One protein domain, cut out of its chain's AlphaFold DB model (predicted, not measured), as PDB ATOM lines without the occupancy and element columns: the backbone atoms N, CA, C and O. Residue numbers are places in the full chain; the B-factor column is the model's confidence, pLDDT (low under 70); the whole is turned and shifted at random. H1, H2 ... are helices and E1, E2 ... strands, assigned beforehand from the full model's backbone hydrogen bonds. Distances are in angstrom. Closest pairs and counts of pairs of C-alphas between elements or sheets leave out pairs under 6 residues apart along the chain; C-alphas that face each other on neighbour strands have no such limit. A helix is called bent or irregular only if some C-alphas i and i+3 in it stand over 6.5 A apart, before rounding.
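This is residues 2 to 125 of the 345 residues of the protein "Signal peptidase I" of Leptonema illini DSM 21528 (UniProt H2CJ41). A bent helix, H3, runs through the middle between two long helices, H4 along one side and H6 along the other; its first arm packs on H6, and its second arm runs to the far end of H4 and makes a helical hairpin with it. Near the other end, H1 packs on H4 and short H2 packs on H1 and the first arm of H3, while residues 81 to 95, including little H5, cross that end from H4 to H6. The 124 printed residues hold six named helices and then one named strand, in the order H1, H2, H3, H4, H5, H6, E1, and the class is mostly helix. The whole is only just loose, close to compact, with a radius of gyration of the C-alphas of 16.6 A, and elongated, spanning 49 by 29 by 18 A.

H3, residues 25 to 53, was assigned as one helix by its hydrogen bonds but is bent, with C-alphas 36 and 39 7.7 A apart. Its arms are H3a, residues 25 to 36, 16.7 A long, and H3b, residues 39 to 53, 20.8 A. H4, residues 55 to 80, is 38.0 A long and begins at C-alpha 55 (134.654, 95.238, 100.737). H6, residues 96 to 121, is 36.4 A long and is neither bent nor irregular, but only just: C-alphas 109 and 112 are 6.3 A apart. H1, residues 2 to 13, begins at C-alpha 2 (117.530, 85.426, 137.058) and is 16.8 A long. H2 is residues 17 to 21, H5 residues 89 to 92, and E1 residues 123 to 125, ending at C-alpha 125 (119.998, 98.658, 96.917).

H3a and H3b stand at a steep tilt of 57 degrees. In their hairpin, H3b and H4 touch, closest at the C-alphas of Ser 49 and Ala 58, 4.6 A, at a steep tilt of 41 degrees, opposite ways. H3a touches H6, closest at C-alphas 36 and 107, 5.0 A, at a shallow tilt of 34.8 degrees, only just short of steep. H2 touches H3a, closest at C-alphas 19 and 28, 5.0 A, and H1 at C-alphas 18 and 7, 4.0 A. H1 touches H4, closest at C-alphas 8 and 74, 5.7 A. H4 and H6 are apart, and H5 touches no helix. E1 pairs with no named strand. Every O i to N i+4 pair is within hydrogen-bond range in H1, H2, H3a and H3b, against 21 of 22 in H4 and 19 of 22 in H6; H5 is too short for such a pair.

The C-alphas farthest apart, of Gly 55 and Arg 89, are 50.9 A apart. The printed part has no cut and no long link. Its mean pLDDT is 84.8; residues 93 to 94 and 96 to 97 are under 70.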
ATOM      1  N   LYS A   2     118.553  85.880 138.037       87.25
ATOM      2  CA  LYS A   2     117.530  85.426 137.058       87.25
ATOM      3  C   LYS A   2     116.711  86.551 136.395       87.25
ATOM      4  O   LYS A   2     116.604  86.597 135.176       87.25
ATOM      5  N   ARG A   3     116.211  87.521 137.176       89.56
ATOM      6  CA  ARG A   3     115.447  88.679 136.664       89.56
ATOM      7  C   ARG A   3     116.215  89.515 135.628       89.56
ATOM      8  O   ARG A   3     115.622  89.960 134.654       89.56
ATOM      9  N   LYS A   4     117.521  89.716 135.817       92.06
ATOM     10  CA  LYS A   4     118.340  90.504 134.883       92.06
ATOM     11  C   LYS A   4     118.581  89.749 133.574       92.06
ATOM     12  O   LYS A   4     118.510  90.347 132.510       92.06
ATOM     13  N   ILE A   5     118.810  88.439 133.664       93.19
ATOM     14  CA  ILE A   5     119.034  87.570 132.499       93.19
ATOM     15  C   ILE A   5     117.792  87.548 131.601       93.19
ATOM     16  O   ILE A   5     117.915  87.734 130.396       93.19
ATOM     17  N   ILE A   6     116.595  87.423 132.188       94.06
ATOM     18  CA  ILE A   6     115.329  87.478 131.437       94.06
ATOM     19  C   ILE A   6     115.164  88.834 130.737       94.06
ATOM     20  O   ILE A   6     114.802  88.877 129.566       94.06
ATOM     21  N   ALA A   7     115.469  89.941 131.422       94.38
ATOM     22  CA  ALA A   7     115.400  91.272 130.820       94.38
ATOM     23  C   ALA A   7     116.362  91.425 129.629       94.38
ATOM     24  O   ALA A   7     115.997  92.016 128.616       94.38
ATOM     25  N   VAL A   8     117.573  90.874 129.737       95.25
ATOM     26  CA  VAL A   8     118.547  90.869 128.639       95.25
ATOM     27  C   VAL A   8     118.055  90.030 127.466       95.25
ATOM     28  O   VAL A   8     118.052  90.531 126.348       95.25
ATOM     29  N   ALA A   9     117.570  88.812 127.709       94.69
ATOM     30  CA  ALA A   9     117.006  87.970 126.654       94.69
ATOM     31  C   ALA A   9     115.832  88.664 125.940       94.69
ATOM     32  O   ALA A   9     115.759  88.658 124.713       94.69
ATOM     33  N   LEU A  10     114.961  89.341 126.697       93.25
ATOM     34  CA  LEU A  10     113.870  90.138 126.139       93.25
ATOM     35  C   LEU A  10     114.370  91.297 125.278       93.25
ATOM     36  O   LEU A  10     113.801  91.530 124.224       93.25
ATOM     37  N   ASN A  11     115.422  92.013 125.678       94.38
ATOM     38  CA  ASN A  11     115.982  93.090 124.857       94.38
ATOM     39  C   ASN A  11     116.753  92.581 123.628       94.38
ATOM     40  O   ASN A  11     116.827  93.308 122.647       94.38
ATOM     41  N   LEU A  12     117.294  91.362 123.652       91.44
ATOM     42  CA  LEU A  12     117.937  90.755 122.480       91.44
ATOM     43  C   LEU A  12     116.916  90.326 121.420       91.44
ATOM     44  O   LEU A  12     117.142  90.530 120.235       91.44
ATOM     45  N   LEU A  13     115.789  89.750 121.847       89.56
ATOM     46  CA  LEU A  13     114.754  89.251 120.934       89.56
ATOM     47  C   LEU A  13     113.732  90.328 120.554       89.56
ATOM     48  O   LEU A  13     113.259  90.385 119.425       89.56
ATOM     49  N   LEU A  14     113.360  91.162 121.521       89.44
ATOM     50  CA  LEU A  14     112.243  92.098 121.460       89.44
ATOM     51  C   LEU A  14     112.657  93.428 122.108       89.44
ATOM     52  O   LEU A  14     112.073  93.884 123.091       89.44
ATOM     53  N   PHE A  15     113.692  94.078 121.583       90.31
ATOM     54  CA  PHE A  15     114.073  95.415 122.041       90.31
ATOM     55  C   PHE A  15     112.902  96.414 121.867       90.31
ATOM     56  O   PHE A  15     112.378  96.523 120.745       90.31
ATOM     57  N   PRO A  16     112.478  97.173 122.910       93.06
ATOM     58  CA  PRO A  16     113.110  97.414 124.226       93.06
ATOM     59  C   PRO A  16     112.390  96.771 125.449       93.06
ATOM     60  O   PRO A  16     112.401  97.323 126.558       93.06
ATOM     61  N   PHE A  17     111.695  95.641 125.286       92.38
ATOM     62  CA  PHE A  17     110.783  95.093 126.307       92.38
ATOM     63  C   PHE A  17     111.461  94.568 127.582       92.38
ATOM     64  O   PHE A  17     110.797  94.409 128.610       92.38
ATOM     65  N   GLY A  18     112.781  94.395 127.595       93.06
ATOM     66  CA  GLY A  18     113.531  94.130 128.823       93.06
ATOM     67  C   GLY A  18     113.372  95.247 129.858       93.06
ATOM     68  O   GLY A  18     113.204  94.973 131.047       93.06
ATOM     69  N   TYR A  19     113.317  96.511 129.427       93.50
ATOM     70  CA  TYR A  19     113.094  97.649 130.332       93.50
ATOM     71  C   TYR A  19     111.658  97.722 130.852       93.50
ATOM     72  O   TYR A  19     111.431  98.137 131.994       93.50
ATOM     73  N   TYR A  20     110.699  97.275 130.037       91.19
ATOM     74  CA  TYR A  20     109.312  97.110 130.458       91.19
ATOM     75  C   TYR A  20     109.209  96.050 131.561       91.19
ATOM     76  O   TYR A  20     108.660  96.317 132.629       91.19
ATOM     77  N   TYR A  21     109.836  94.884 131.362       91.12
ATOM     78  CA  TYR A  21     109.897  93.810 132.360       91.12
ATOM     79  C   TYR A  21     110.577  94.247 133.670       91.12
ATOM     80  O   TYR A  21     110.171  93.864 134.772       91.12
ATOM     81  N   LEU A  22     111.590  95.114 133.582       92.00
ATOM     82  CA  LEU A  22     112.247  95.694 134.754       92.00
ATOM     83  C   LEU A  22     111.417  96.785 135.461       92.00
ATOM     84  O   LEU A  22     111.809  97.199 136.556       92.00
ATOM     85  N   LYS A  23     110.271  97.201 134.899       90.88
ATOM     86  CA  LYS A  23     109.417  98.303 135.377       90.88
ATOM     87  C   LYS A  23     110.178  99.629 135.461       90.88
ATOM     88  O   LYS A  23     110.197 100.292 136.497       90.88
ATOM     89  N   GLN A  24     110.865  99.988 134.375       92.25
ATOM     90  CA  GLN A  24     111.723 101.176 134.290       92.25
ATOM     91  C   GLN A  24     111.194 102.128 133.203       92.25
ATOM     92  O   GLN A  24     111.621 102.034 132.053       92.25
ATOM     93  N   PRO A  25     110.271 103.059 133.533       88.19
ATOM     94  CA  PRO A  25     109.485 103.791 132.535       88.19
ATOM     95  C   PRO A  25     110.351 104.709 131.679       88.19
ATOM     96  O   PRO A  25     110.273 104.674 130.458       88.19
ATOM     97  N   ARG A  26     111.239 105.482 132.316       89.62
ATOM     98  CA  ARG A  26     112.129 106.418 131.612       89.62
ATOM     99  C   ARG A  26     113.000 105.704 130.577       89.62
ATOM    100  O   ARG A  26     113.103 106.159 129.446       89.62
ATOM    101  N   ARG A  27     113.595 104.565 130.955       91.38
ATOM    102  CA  ARG A  27     114.420 103.754 130.048       91.38
ATOM    103  C   ARG A  27     113.578 103.090 128.966       91.38
ATOM    104  O   ARG A  27     113.985 103.118 127.816       91.38
ATOM    105  N   PHE A  28     112.409 102.553 129.314       92.38
ATOM    106  CA  PHE A  28     111.514 101.932 128.344       92.38
ATOM    107  C   PHE A  28     111.103 102.907 127.236       92.38
ATOM    108  O   PHE A  28     111.312 102.593 126.073       92.38
ATOM    109  N   PHE A  29     110.594 104.097 127.572       90.81
ATOM    110  CA  PHE A  29     110.153 105.063 126.560       90.81
ATOM    111  C   PHE A  29     111.310 105.627 125.730       90.81
ATOM    112  O   PHE A  29     111.187 105.721 124.511       90.81
ATOM    113  N   LEU A  30     112.450 105.932 126.360       92.75
ATOM    114  CA  LEU A  30     113.646 106.371 125.638       92.75
ATOM    115  C   LEU A  30     114.107 105.308 124.632       92.75
ATOM    116  O   LEU A  30     114.344 105.610 123.467       92.75
ATOM    117  N   MET A  31     114.201 104.051 125.065       93.00
ATOM    118  CA  MET A  31     114.661 102.958 124.211       93.00
ATOM    119  C   MET A  31     113.604 102.540 123.185       93.00
ATOM    120  O   MET A  31     113.960 102.095 122.100       93.00
ATOM    121  N   ALA A  32     112.314 102.737 123.472       89.81
ATOM    122  CA  ALA A  32     111.236 102.569 122.500       89.81
ATOM    123  C   ALA A  32     111.379 103.564 121.356       89.81
ATOM    124  O   ALA A  32     111.329 103.137 120.205       89.81
ATOM    125  N   LEU A  33     111.660 104.833 121.661       89.25
ATOM    126  CA  LEU A  33     111.952 105.849 120.654       89.25
ATOM    127  C   LEU A  33     113.182 105.477 119.814       89.25
ATOM    128  O   LEU A  33     113.100 105.482 118.591       89.25
ATOM    129  N   VAL A  34     114.290 105.069 120.448       89.12
ATOM    130  CA  VAL A  34     115.492 104.594 119.730       89.12
ATOM    131  C   VAL A  34     115.163 103.400 118.829       89.12
ATOM    132  O   VAL A  34     115.610 103.331 117.686       89.12
ATOM    133  N   SER A  35     114.336 102.470 119.312       87.62
ATOM    134  CA  SER A  35     113.954 101.274 118.560       87.62
ATOM    135  C   SER A  35     113.140 101.570 117.298       87.62
ATOM    136  O   SER A  35     113.113 100.713 116.417       87.62
ATOM    137  N   LEU A  36     112.499 102.746 117.197       84.62
ATOM    138  CA  LEU A  36     111.772 103.158 115.990       84.62
ATOM    139  C   LEU A  36     112.713 103.344 114.799       84.62
ATOM    140  O   LEU A  36     112.331 103.047 113.675       84.62
ATOM    141  N   PHE A  37     113.945 103.784 115.062       82.25
ATOM    142  CA  PHE A  37     114.931 104.121 114.033       82.25
ATOM    143  C   PHE A  37     116.097 103.134 113.980       82.25
ATOM    144  O   PHE A  37     116.997 103.297 113.164       82.25
ATOM    145  N   LEU A  38     116.114 102.111 114.841       84.44
ATOM    146  CA  LEU A  38     117.242 101.185 114.961       84.44
ATOM    147  C   LEU A  38     117.566 100.493 113.630       84.44
ATOM    148  O   LEU A  38     118.729 100.429 113.255       84.44
ATOM    149  N   VAL A  39     116.557 100.015 112.895       79.69
ATOM    150  CA  VAL A  39     116.768  99.358 111.591       79.69
ATOM    151  C   VAL A  39     117.386 100.331 110.587       79.69
ATOM    152  O   VAL A  39     118.392 100.001 109.959       79.69
ATOM    153  N   SER A  40     116.848 101.545 110.489       77.56
ATOM    154  CA  SER A  40     117.342 102.572 109.574       77.56
ATOM    155  C   SER A  40     118.755 103.042 109.941       77.56
ATOM    156  O   SER A  40     119.590 103.219 109.058       77.56
ATOM    157  N   LEU A  41     119.066 103.165 111.237       81.38
ATOM    158  CA  LEU A  41     120.414 103.463 111.738       81.38
ATOM    159  C   LEU A  41     121.406 102.353 111.385       81.38
ATOM    160  O   LEU A  41     122.519 102.644 110.957       81.38
ATOM    161  N   LEU A  42     121.006 101.087 111.527       83.75
ATOM    162  CA  LEU A  42     121.842  99.954 111.138       83.75
ATOM    163  C   LEU A  42     122.065  99.926 109.619       83.75
ATOM    164  O   LEU A  42     123.204  99.801 109.178       83.75
ATOM    165  N   ARG A  43     121.018 100.116 108.808       77.56
ATOM    166  CA  ARG A  43     121.136 100.173 107.341       77.56
ATOM    167  C   ARG A  43     122.034 101.327 106.889       77.56
ATOM    168  O   ARG A  43     122.928 101.116 106.074       77.56
ATOM    169  N   GLY A  44     121.835 102.521 107.449       77.44
ATOM    170  CA  GLY A  44     122.672 103.690 107.183       77.44
ATOM    171  C   GLY A  44     124.122 103.482 107.620       77.44
ATOM    172  O   GLY A  44     125.039 103.815 106.875       77.44
ATOM    173  N   GLY A  45     124.339 102.854 108.780       80.69
ATOM    174  CA  GLY A  45     125.668 102.479 109.265       80.69
ATOM    175  C   GLY A  45     126.386 101.494 108.340       80.69
ATOM    176  O   GLY A  45     127.562 101.692 108.050       80.69
ATOM    177  N   LEU A  46     125.681 100.481 107.825       80.81
ATOM    178  CA  LEU A  46     126.223  99.534 106.843       80.81
ATOM    179  C   LEU A  46     126.565 100.220 105.512       80.81
ATOM    180  O   LEU A  46     127.619  99.977 104.933       80.81
ATOM    181  N   MET A  47     125.686 101.094 105.019       76.88
ATOM    182  CA  MET A  47     125.951 101.866 103.803       76.88
ATOM    183  C   MET A  47     127.196 102.750 103.975       76.88
ATOM    184  O   MET A  47     128.071 102.766 103.109       76.88
ATOM    185  N   LEU A  48     127.292 103.463 105.101       78.31
ATOM    186  CA  LEU A  48     128.417 104.342 105.405       78.31
ATOM    187  C   LEU A  48     129.724 103.556 105.580       78.31
ATOM    188  O   LEU A  48     130.761 104.003 105.098       78.31
ATOM    189  N   SER A  49     129.693 102.379 106.216       79.00
ATOM    190  CA  SER A  49     130.892 101.547 106.361       79.00
ATOM    191  C   SER A  49     131.410 101.062 105.007       79.00
ATOM    192  O   SER A  49     132.618 101.094 104.780       79.00
ATOM    193  N   HIS A  50     130.524 100.692 104.076       73.19
ATOM    194  CA  HIS A  50     130.919 100.345 102.707       73.19
ATOM    195  C   HIS A  50     131.529 101.519 101.953       73.19
ATOM    196  O   HIS A  50     132.532 101.330 101.266       73.19
ATOM    197  N   LEU A  51     130.968 102.717 102.118       72.12
ATOM    198  CA  LEU A  51     131.501 103.923 101.495       72.12
ATOM    199  C   LEU A  51     132.905 104.275 102.010       72.12
ATOM    200  O   LEU A  51     133.743 104.706 101.227       72.12
ATOM    201  N   LEU A  52     133.158 104.104 103.312       77.69
ATOM    202  CA  LEU A  52     134.419 104.506 103.943       77.69
ATOM    203  C   LEU A  52     135.523 103.444 103.857       77.69
ATOM    204  O   LEU A  52     136.692 103.799 103.752       77.69
ATOM    205  N   LEU A  53     135.172 102.160 103.964       77.19
ATOM    206  CA  LEU A  53     136.146 101.080 104.175       77.19
ATOM    207  C   LEU A  53     136.193 100.063 103.032       77.19
ATOM    208  O   LEU A  53     137.183  99.345 102.914       77.19
ATOM    209  N   GLY A  54     135.145  99.993 102.205       70.88
ATOM    210  CA  GLY A  54     135.032  99.027 101.116       70.88
ATOM    211  C   GLY A  54     134.965  97.556 101.567       70.88
ATOM    212  O   GLY A  54     135.314  97.184 102.691       70.88
ATOM    213  N   GLY A  55     134.495  96.696 100.657       71.12
ATOM    214  CA  GLY A  55     134.654  95.238 100.737       71.12
ATOM    215  C   GLY A  55     134.316  94.589 102.089       71.12
ATOM    216  O   GLY A  55     133.280  94.847 102.702       71.12
ATOM    217  N   ILE A  56     135.215  93.710 102.542       70.00
ATOM    218  CA  ILE A  56     135.082  92.907 103.771       70.00
ATOM    219  C   ILE A  56     135.252  93.767 105.038       70.00
ATOM    220  O   ILE A  56     134.621  93.489 106.059       70.00
ATOM    221  N   GLY A  57     136.054  94.838 104.975       76.94
ATOM    222  CA  GLY A  57     136.270  95.754 106.101       76.94
ATOM    223  C   GLY A  57     134.979  96.448 106.542       76.94
ATOM    224  O   GLY A  57     134.709  96.580 107.738       76.94
ATOM    225  N   ALA A  58     134.126  96.799 105.582       77.94
ATOM    226  CA  ALA A  58     132.805  97.362 105.834       77.94
ATOM    227  C   ALA A  58     131.856  96.396 106.559       77.94
ATOM    228  O   ALA A  58     131.151  96.796 107.490       77.94
ATOM    229  N   ALA A  59     131.864  95.119 106.167       75.81
ATOM    230  CA  ALA A  59     131.056  94.091 106.813       75.81
ATOM    231  C   ALA A  59     131.543  93.830 108.247       75.81
ATOM    232  O   ALA A  59     130.744  93.845 109.183       75.81
ATOM    233  N   ALA A  60     132.855  93.655 108.439       82.56
ATOM    234  CA  ALA A  60     133.441  93.425 109.758       82.56
ATOM    235  C   ALA A  60     133.134  94.577 110.727       82.56
ATOM    236  O   ALA A  60     132.672  94.342 111.843       82.56
ATOM    237  N   THR A  61     133.318  95.825 110.293       82.75
ATOM    238  CA  THR A  61     133.012  97.005 111.118       82.75
ATOM    239  C   THR A  61     131.528  97.151 111.415       82.75
ATOM    240  O   THR A  61     131.174  97.472 112.552       82.75
ATOM    241  N   PHE A  62     130.647  96.854 110.458       83.56
ATOM    242  CA  PHE A  62     129.211  96.822 110.708       83.56
ATOM    243  C   PHE A  62     128.849  95.794 111.788       83.56
ATOM    244  O   PHE A  62     128.202  96.151 112.773       83.56
ATOM    245  N   PHE A  63     129.321  94.548 111.672       85.19
ATOM    246  CA  PHE A  63     129.043  93.508 112.668       85.19
ATOM    247  C   PHE A  63     129.638  93.832 114.038       85.19
ATOM    248  O   PHE A  63     128.966  93.626 115.045       85.19
ATOM    249  N   LEU A  64     130.850  94.389 114.093       88.81
ATOM    250  CA  LEU A  64     131.455  94.853 115.343       88.81
ATOM    251  C   LEU A  64     130.647  95.990 115.976       88.81
ATOM    252  O   LEU A  64     130.453  95.993 117.188       88.81
ATOM    253  N   THR A  65     130.125  96.918 115.173       86.69
ATOM    254  CA  THR A  65     129.291  98.029 115.655       86.69
ATOM    255  C   THR A  65     127.949  97.528 116.175       86.69
ATOM    256  O   THR A  65     127.528  97.911 117.265       86.69
ATOM    257  N   VAL A  66     127.296  96.625 115.440       88.69
ATOM    258  CA  VAL A  66     126.066  95.949 115.874       88.69
ATOM    259  C   VAL A  66     126.318  95.202 117.181       88.69
ATOM    260  O   VAL A  66     125.575  95.378 118.145       88.69
ATOM    261  N   PHE A  67     127.389  94.410 117.243       90.94
ATOM    262  CA  PHE A  67     127.766  93.657 118.432       90.94
ATOM    263  C   PHE A  67     128.033  94.580 119.626       90.94
ATOM    264  O   PHE A  67     127.489  94.351 120.703       90.94
ATOM    265  N   ALA A  68     128.802  95.655 119.432       90.88
ATOM    266  CA  ALA A  68     129.076  96.650 120.463       90.88
ATOM    267  C   ALA A  68     127.790  97.333 120.948       90.88
ATOM    268  O   ALA A  68     127.583  97.467 122.152       90.88
ATOM    269  N   LEU A  69     126.886  97.702 120.038       91.00
ATOM    270  CA  LEU A  69     125.594  98.293 120.378       91.00
ATOM    271  C   LEU A  69     124.742  97.337 121.223       91.00
ATOM    272  O   LEU A  69     124.216  97.735 122.264       91.00
ATOM    273  N   TYR A  70     124.638  96.068 120.824       90.62
ATOM    274  CA  TYR A  70     123.924  95.061 121.610       90.62
ATOM    275  C   TYR A  70     124.603  94.802 122.957       90.62
ATOM    276  O   TYR A  70     123.909  94.705 123.968       90.62
ATOM    277  N   ALA A  71     125.936  94.778 123.017       93.62
ATOM    278  CA  ALA A  71     126.676  94.664 124.269       93.62
ATOM    279  C   ALA A  71     126.388  95.850 125.210       93.62
ATOM    280  O   ALA A  71     126.157  95.642 126.402       93.62
ATOM    281  N   LEU A  72     126.307  97.079 124.685       93.81
ATOM    282  CA  LEU A  72     125.919  98.270 125.448       93.81
ATOM    283  C   LEU A  72     124.472  98.185 125.952       93.81
ATOM    284  O   LEU A  72     124.214  98.503 127.114       93.81
ATOM    285  N   ILE A  73     123.535  97.704 125.127       92.81
ATOM    286  CA  ILE A  73     122.143  97.458 125.542       92.81
ATOM    287  C   ILE A  73     122.099  96.411 126.662       92.81
ATOM    288  O   ILE A  73     121.393  96.594 127.657       92.81
ATOM    289  N   MET A  74     122.863  95.323 126.542       93.56
ATOM    290  CA  MET A  74     122.950  94.280 127.567       93.56
ATOM    291  C   MET A  74     123.523  94.829 128.878       93.56
ATOM    292  O   MET A  74     122.956  94.583 129.946       93.56
ATOM    293  N   LEU A  75     124.604  95.606 128.803       95.00
ATOM    294  CA  LEU A  75     125.254  96.225 129.954       95.00
ATOM    295  C   LEU A  75     124.329  97.238 130.645       95.00
ATOM    296  O   LEU A  75     124.138  97.157 131.860       95.00
ATOM    297  N   ASP A  76     123.665  98.122 129.893       95.19
ATOM    298  CA  ASP A  76     122.675  99.049 130.454       95.19
ATOM    299  C   ASP A  76     121.499  98.289 131.087       95.19
ATOM    300  O   ASP A  76     121.089  98.607 132.204       95.19
ATOM    301  N   THR A  77     121.017  97.214 130.453       94.81
ATOM    302  CA  THR A  77     119.970  96.350 131.022       94.81
ATOM    303  C   THR A  77     120.415  95.724 132.352       94.81
ATOM    304  O   THR A  77     119.631  95.664 133.303       94.81
ATOM    305  N   MET A  78     121.677  95.299 132.469       93.94
ATOM    306  CA  MET A  78     122.246  94.726 133.698       93.94
ATOM    307  C   MET A  78     122.389  95.749 134.832       93.94
ATOM    308  O   MET A  78     122.086  95.426 135.994       93.94
ATOM    309  N   ILE A  79     122.805  96.976 134.499       93.06
ATOM    310  CA  ILE A  79     122.900  98.109 135.431       93.06
ATOM    311  C   ILE A  79     121.502  98.489 135.922       93.06
ATOM    312  O   ILE A  79     121.234  98.520 137.124       93.06
ATOM    313  N   VAL A  80     120.579  98.724 134.990       92.56
ATOM    314  CA  VAL A  80     119.200  99.129 135.278       92.56
ATOM    315  C   VAL A  80     118.446  98.033 136.033       92.56
ATOM    316  O   VAL A  80     117.681  98.334 136.945       92.56
ATOM    317  N   GLY A  81     118.710  96.759 135.742       90.19
ATOM    318  CA  GLY A  81     118.125  95.630 136.460       90.19
ATOM    319  C   GLY A  81     118.587  95.493 137.914       90.19
ATOM    320  O   GLY A  81     118.026  94.681 138.648       90.19
ATOM    321  N   GLY A  82     119.617  96.237 138.336       89.12
ATOM    322  CA  GLY A  82     120.008  96.373 139.744       89.12
ATOM    323  C   GLY A  82     119.213  97.434 140.509       89.12
ATOM    324  O   GLY A  82     119.277  97.462 141.732       89.12
ATOM    325  N   ARG A  83     118.465  98.296 139.811       88.69
ATOM    326  CA  ARG A  83     117.682  99.371 140.429       88.69
ATOM    327  C   ARG A  83     116.344  98.839 140.959       88.69
ATOM    328  O   ARG A  83     115.788  97.896 140.379       88.69
ATOM    329  N   PRO A  84     115.791  99.446 142.026       87.25
ATOM    330  CA  PRO A  84     114.455  99.109 142.498       87.25
ATOM    331  C   PRO A  84     113.424  99.312 141.382       87.25
ATOM    332  O   PRO A  84     113.549 100.214 140.547       87.25
ATOM    333  N   ALA A  85     112.427  98.426 141.341       85.81
ATOM    334  CA  ALA A  85     111.332  98.531 140.385       85.81
ATOM    335  C   ALA A  85     110.545  99.819 140.654       85.81
ATOM    336  O   ALA A  85     110.273 100.143 141.809       85.81
ATOM    337  N   SER A  86     110.170 100.546 139.601       83.69
ATOM    338  CA  SER A  86     109.318 101.719 139.767       83.69
ATOM    339  C   SER A  86     107.904 101.281 140.137       83.69
ATOM    340  O   SER A  86     107.332 100.412 139.479       83.69
ATOM    341  N   ASP A  87     107.319 101.940 141.132       81.38
ATOM    342  CA  ASP A  87     105.910 101.776 141.502       81.38
ATOM    343  C   ASP A  87     104.970 102.685 140.677       81.38
ATOM    344  O   ASP A  87     103.895 103.109 141.099       81.38
ATOM    345  N   ASN A  88     105.398 103.044 139.466       79.94
ATOM    346  CA  ASN A  88     104.616 103.885 138.573       79.94
ATOM    347  C   ASN A  88     103.296 103.189 138.197       79.94
ATOM    348  O   ASN A  88     103.297 102.025 137.786       79.94
ATOM    349  N   ARG A  89     102.183 103.937 138.272       75.44
ATOM    350  CA  ARG A  89     100.829 103.486 137.903       75.44
ATOM    351  C   ARG A  89     100.776 102.818 136.527       75.44
ATOM    352  O   ARG A  89     100.029 101.862 136.359       75.44
ATOM    353  N   PHE A  90     101.617 103.255 135.590       74.75
ATOM    354  CA  PHE A  90     101.746 102.649 134.265       74.75
ATOM    355  C   PHE A  90     102.038 101.134 134.305       74.75
ATOM    356  O   PHE A  90     101.506 100.384 133.503       74.75
ATOM    357  N   PHE A  91     102.825 100.620 135.254       75.19
ATOM    358  CA  PHE A  91     103.149  99.181 135.303       75.19
ATOM    359  C   PHE A  91     102.190  98.349 136.165       75.19
ATOM    360  O   PHE A  91     102.473  97.177 136.427       75.19
ATOM    361  N   ARG A  92     101.094  98.945 136.652       70.75
ATOM    362  CA  ARG A  92     100.093  98.262 137.492       70.75
ATOM    363  C   ARG A  92      98.932  97.672 136.684       70.75
ATOM    364  O   ARG A  92      98.210  96.828 137.194       70.75
ATOM    365  N   LEU A  93      98.768  98.094 135.435       67.44
ATOM    366  CA  LEU A  93      97.718  97.638 134.524       67.44
ATOM    367  C   LEU A  93      98.289  96.611 133.521       67.44
ATOM    368  O   LEU A  93      99.504  96.586 133.304       67.44
ATOM    369  N   PRO A  94      97.455  95.769 132.873       69.00
ATOM    370  CA  PRO A  94      97.892  94.727 131.931       69.00
ATOM    371  C   PRO A  94      98.304  95.308 130.564       69.00
ATOM    372  O   PRO A  94      97.875  94.867 129.501       69.00
ATOM    373  N   HIS A  95      99.153  96.332 130.583       70.75
ATOM    374  CA  HIS A  95      99.544  97.112 129.418       70.75
ATOM    375  C   HIS A  95     100.406  96.345 128.421       70.75
ATOM    376  O   HIS A  95     100.494  96.759 127.275       70.75
ATOM    377  N   ALA A  96     100.979  95.197 128.791       66.00
ATOM    378  CA  ALA A  96     101.737  94.367 127.856       66.00
ATOM    379  C   ALA A  96     100.894  93.964 126.631       66.00
ATOM    380  O   ALA A  96     101.429  93.889 125.530       66.00
ATOM    381  N   LEU A  97      99.576  93.791 126.804       69.94
ATOM    382  CA  LEU A  97      98.658  93.411 125.729       69.94
ATOM    383  C   LEU A  97      98.449  94.513 124.680       69.94
ATOM    384  O   LEU A  97      98.145  94.189 123.540       69.94
ATOM    385  N   TRP A  98      98.635  95.793 125.027       77.38
ATOM    386  CA  TRP A  98      98.442  96.906 124.087       77.38
ATOM    387  C   TRP A  98      99.707  97.727 123.810       77.38
ATOM    388  O   TRP A  98      99.856  98.268 122.722       77.38
ATOM    389  N   VAL A  99     100.667  97.783 124.734       82.12
ATOM    390  CA  VAL A  99     101.960  98.464 124.545       82.12
ATOM    391  C   VAL A  99     102.816  97.725 123.526       82.12
ATOM    392  O   VAL A  99     103.482  98.368 122.720       82.12
ATOM    393  N   VAL A 100     102.786  96.387 123.533       80.31
ATOM    394  CA  VAL A 100     103.478  95.584 122.520       80.31
ATOM    395  C   VAL A 100     102.977  95.934 121.117       80.31
ATOM    396  O   VAL A 100     103.779  96.459 120.342       80.31
ATOM    397  N   PRO A 101     101.683  95.750 120.783       84.00
ATOM    398  CA  PRO A 101     101.188  96.103 119.459       84.00
ATOM    399  C   PRO A 101     101.328  97.598 119.160       84.00
ATOM    400  O   PRO A 101     101.664  97.932 118.034       84.00
ATOM    401  N   LEU A 102     101.189  98.500 120.140       85.81
ATOM    402  CA  LEU A 102     101.414  99.934 119.926       85.81
ATOM    403  C   LEU A 102     102.850 100.242 119.481       85.81
ATOM    404  O   LEU A 102     103.036 101.006 118.543       85.81
ATOM    405  N   VAL A 103     103.874  99.650 120.106       82.44
ATOM    406  CA  VAL A 103     105.272  99.847 119.679       82.44
ATOM    407  C   VAL A 103     105.487  99.300 118.267       82.44
ATOM    408  O   VAL A 103     106.164  99.948 117.473       82.44
ATOM    409  N   PHE A 104     104.898  98.152 117.924       84.38
ATOM    410  CA  PHE A 104     104.955  97.624 116.558       84.38
ATOM    411  C   PHE A 104     104.230  98.530 115.554       84.38
ATOM    412  O   PHE A 104     104.773  98.788 114.483       84.38
ATOM    413  N   ILE A 105     103.066  99.077 115.913       88.25
ATOM    414  CA  ILE A 105     102.325 100.047 115.099       88.25
ATOM    415  C   ILE A 105     103.149 101.317 114.906       88.25
ATOM    416  O   ILE A 105     103.252 101.795 113.789       88.25
ATOM    417  N   LEU A 106     103.783 101.849 115.952       86.38
ATOM    418  CA  LEU A 106     104.634 103.036 115.841       86.38
ATOM    419  C   LEU A 106     105.890 102.764 115.003       86.38
ATOM    420  O   LEU A 106     106.290 103.621 114.220       86.38
ATOM    421  N   LYS A 107     106.489 101.570 115.108       81.38
ATOM    422  CA  LYS A 107     107.582 101.142 114.217       81.38
ATOM    423  C   LYS A 107     107.114 101.070 112.765       81.38
ATOM    424  O   LYS A 107     107.808 101.569 111.888       81.38
ATOM    425  N   ALA A 108     105.933 100.511 112.514       82.94
ATOM    426  CA  ALA A 108     105.348 100.460 111.179       82.94
ATOM    427  C   ALA A 108     104.956 101.854 110.656       82.94
ATOM    428  O   ALA A 108     105.178 102.151 109.493       82.94
ATOM    429  N   ALA A 109     104.421 102.735 111.501       85.00
ATOM    430  CA  ALA A 109     103.961 104.064 111.106       85.00
ATOM    431  C   ALA A 109     105.100 105.086 110.966       85.00
ATOM    432  O   ALA A 109     104.970 106.031 110.199       85.00
ATOM    433  N   GLY A 110     106.199 104.930 111.708       79.00
ATOM    434  CA  GLY A 110     107.351 105.834 111.658       79.00
ATOM    435  C   GLY A 110     108.527 105.273 110.861       79.00
ATOM    436  O   GLY A 110     109.027 105.928 109.951       79.00
ATOM    437  N   GLY A 111     108.955 104.052 111.187       76.25
ATOM    438  CA  GLY A 111     110.138 103.420 110.602       76.25
ATOM    439  C   GLY A 111     109.967 103.093 109.121       76.25
ATOM    440  O   GLY A 111     110.820 103.454 108.321       76.25
ATOM    441  N   TYR A 112     108.840 102.494 108.724       81.00
ATOM    442  CA  TYR A 112     108.623 102.124 107.319       81.00
ATOM    443  C   TYR A 112     108.541 103.337 106.371       81.00
ATOM    444  O   TYR A 112     109.238 103.329 105.356       81.00
ATOM    445  N   PRO A 113     107.793 104.421 106.676       84.62
ATOM    446  CA  PRO A 113     107.839 105.627 105.850       84.62
ATOM    447  C   PRO A 113     109.223 106.270 105.795       84.62
ATOM    448  O   PRO A 113     109.610 106.787 104.748       84.62
ATOM    449  N   PHE A 114     109.983 106.222 106.893       80.69
ATOM    450  CA  PHE A 114     111.361 106.703 106.905       80.69
ATOM    451  C   PHE A 114     112.266 105.849 106.006       80.69
ATOM    452  O   PHE A 114     113.025 106.393 105.207       80.69
ATOM    453  N   ASP A 115     112.141 104.524 106.052       77.25
ATOM    454  CA  ASP A 115     112.894 103.621 105.182       77.25
ATOM    455  C   ASP A 115     112.557 103.871 103.703       77.25
ATOM    456  O   ASP A 115     113.470 104.050 102.896       77.25
ATOM    457  N   LEU A 116     111.271 104.007 103.358       81.56
ATOM    458  CA  LEU A 116     110.837 104.398 102.011       81.56
ATOM    459  C   LEU A 116     111.406 105.758 101.587       81.56
ATOM    460  O   LEU A 116     111.821 105.936 100.439       81.56
ATOM    461  N   PHE A 117     111.440 106.725 102.505       84.94
ATOM    462  CA  PHE A 117     112.028 108.032 102.248       84.94
ATOM    463  C   PHE A 117     113.525 107.918 101.939       84.94
ATOM    464  O   PHE A 117     113.982 108.517 100.964       84.94
ATOM    465  N   THR A 118     114.278 107.141 102.724       78.88
ATOM    466  CA  THR A 118     115.720 106.947 102.495       78.88
ATOM    467  C   THR A 118     115.993 106.222 101.181       78.88
ATOM    468  O   THR A 118     116.866 106.646 100.426       78.88
ATOM    469  N   GLU A 119     115.198 105.204 100.852       77.94
ATOM    470  CA  GLU A 119     115.320 104.461  99.598       77.94
ATOM    471  C   GLU A 119     115.051 105.346  98.376       77.94
ATOM    472  O   GLU A 119     115.755 105.255  97.375       77.94
ATOM    473  N   LYS A 120     114.060 106.239  98.458       80.38
ATOM    474  CA  LYS A 120     113.693 107.116  97.341       80.38
ATOM    475  C   LYS A 120     114.624 108.321  97.177       80.38
ATOM    476  O   LYS A 120     114.816 108.784  96.051       80.38
ATOM    477  N   ASN A 121     115.135 108.872  98.278       82.75
ATOM    478  CA  ASN A 121     115.777 110.192  98.274       82.75
ATOM    479  C   ASN A 121     117.267 110.175  98.618       82.75
ATOM    480  O   ASN A 121     117.930 111.185  98.400       82.75
ATOM    481  N   VAL A 122     117.800 109.074  99.153       85.00
ATOM    482  CA  VAL A 122     119.203 108.994  99.581       85.00
ATOM    483  C   VAL A 122     119.934 107.937  98.771       85.00
ATOM    484  O   VAL A 122     120.750 108.274  97.914       85.00
ATOM    485  N   ALA A 123     119.630 106.664  99.018       85.94
ATOM    486  CA  ALA A 123     120.267 105.550  98.337       85.94
ATOM    487  C   ALA A 123     119.416 104.284  98.409       85.94
ATOM    488  O   ALA A 123     118.772 104.003  99.422       85.94
ATOM    489  N   SER A 124     119.477 103.485  97.352       86.00
ATOM    490  CA  SER A 124     118.742 102.231  97.234       86.00
ATOM    491  C   SER A 124     119.661 101.091  96.816       86.00
ATOM    492  O   SER A 124     120.661 101.282  96.122       86.00
ATOM    493  N   ALA A 125     119.313  99.890  97.274       87.75
ATOM    494  CA  ALA A 125     119.998  98.658  96.917       87.75
ATOM    495  C   ALA A 125     119.237  97.976  95.773       87.75
ATOM    496  O   ALA A 125     118.013  97.858  95.838       87.75
TER     497      ALA A 125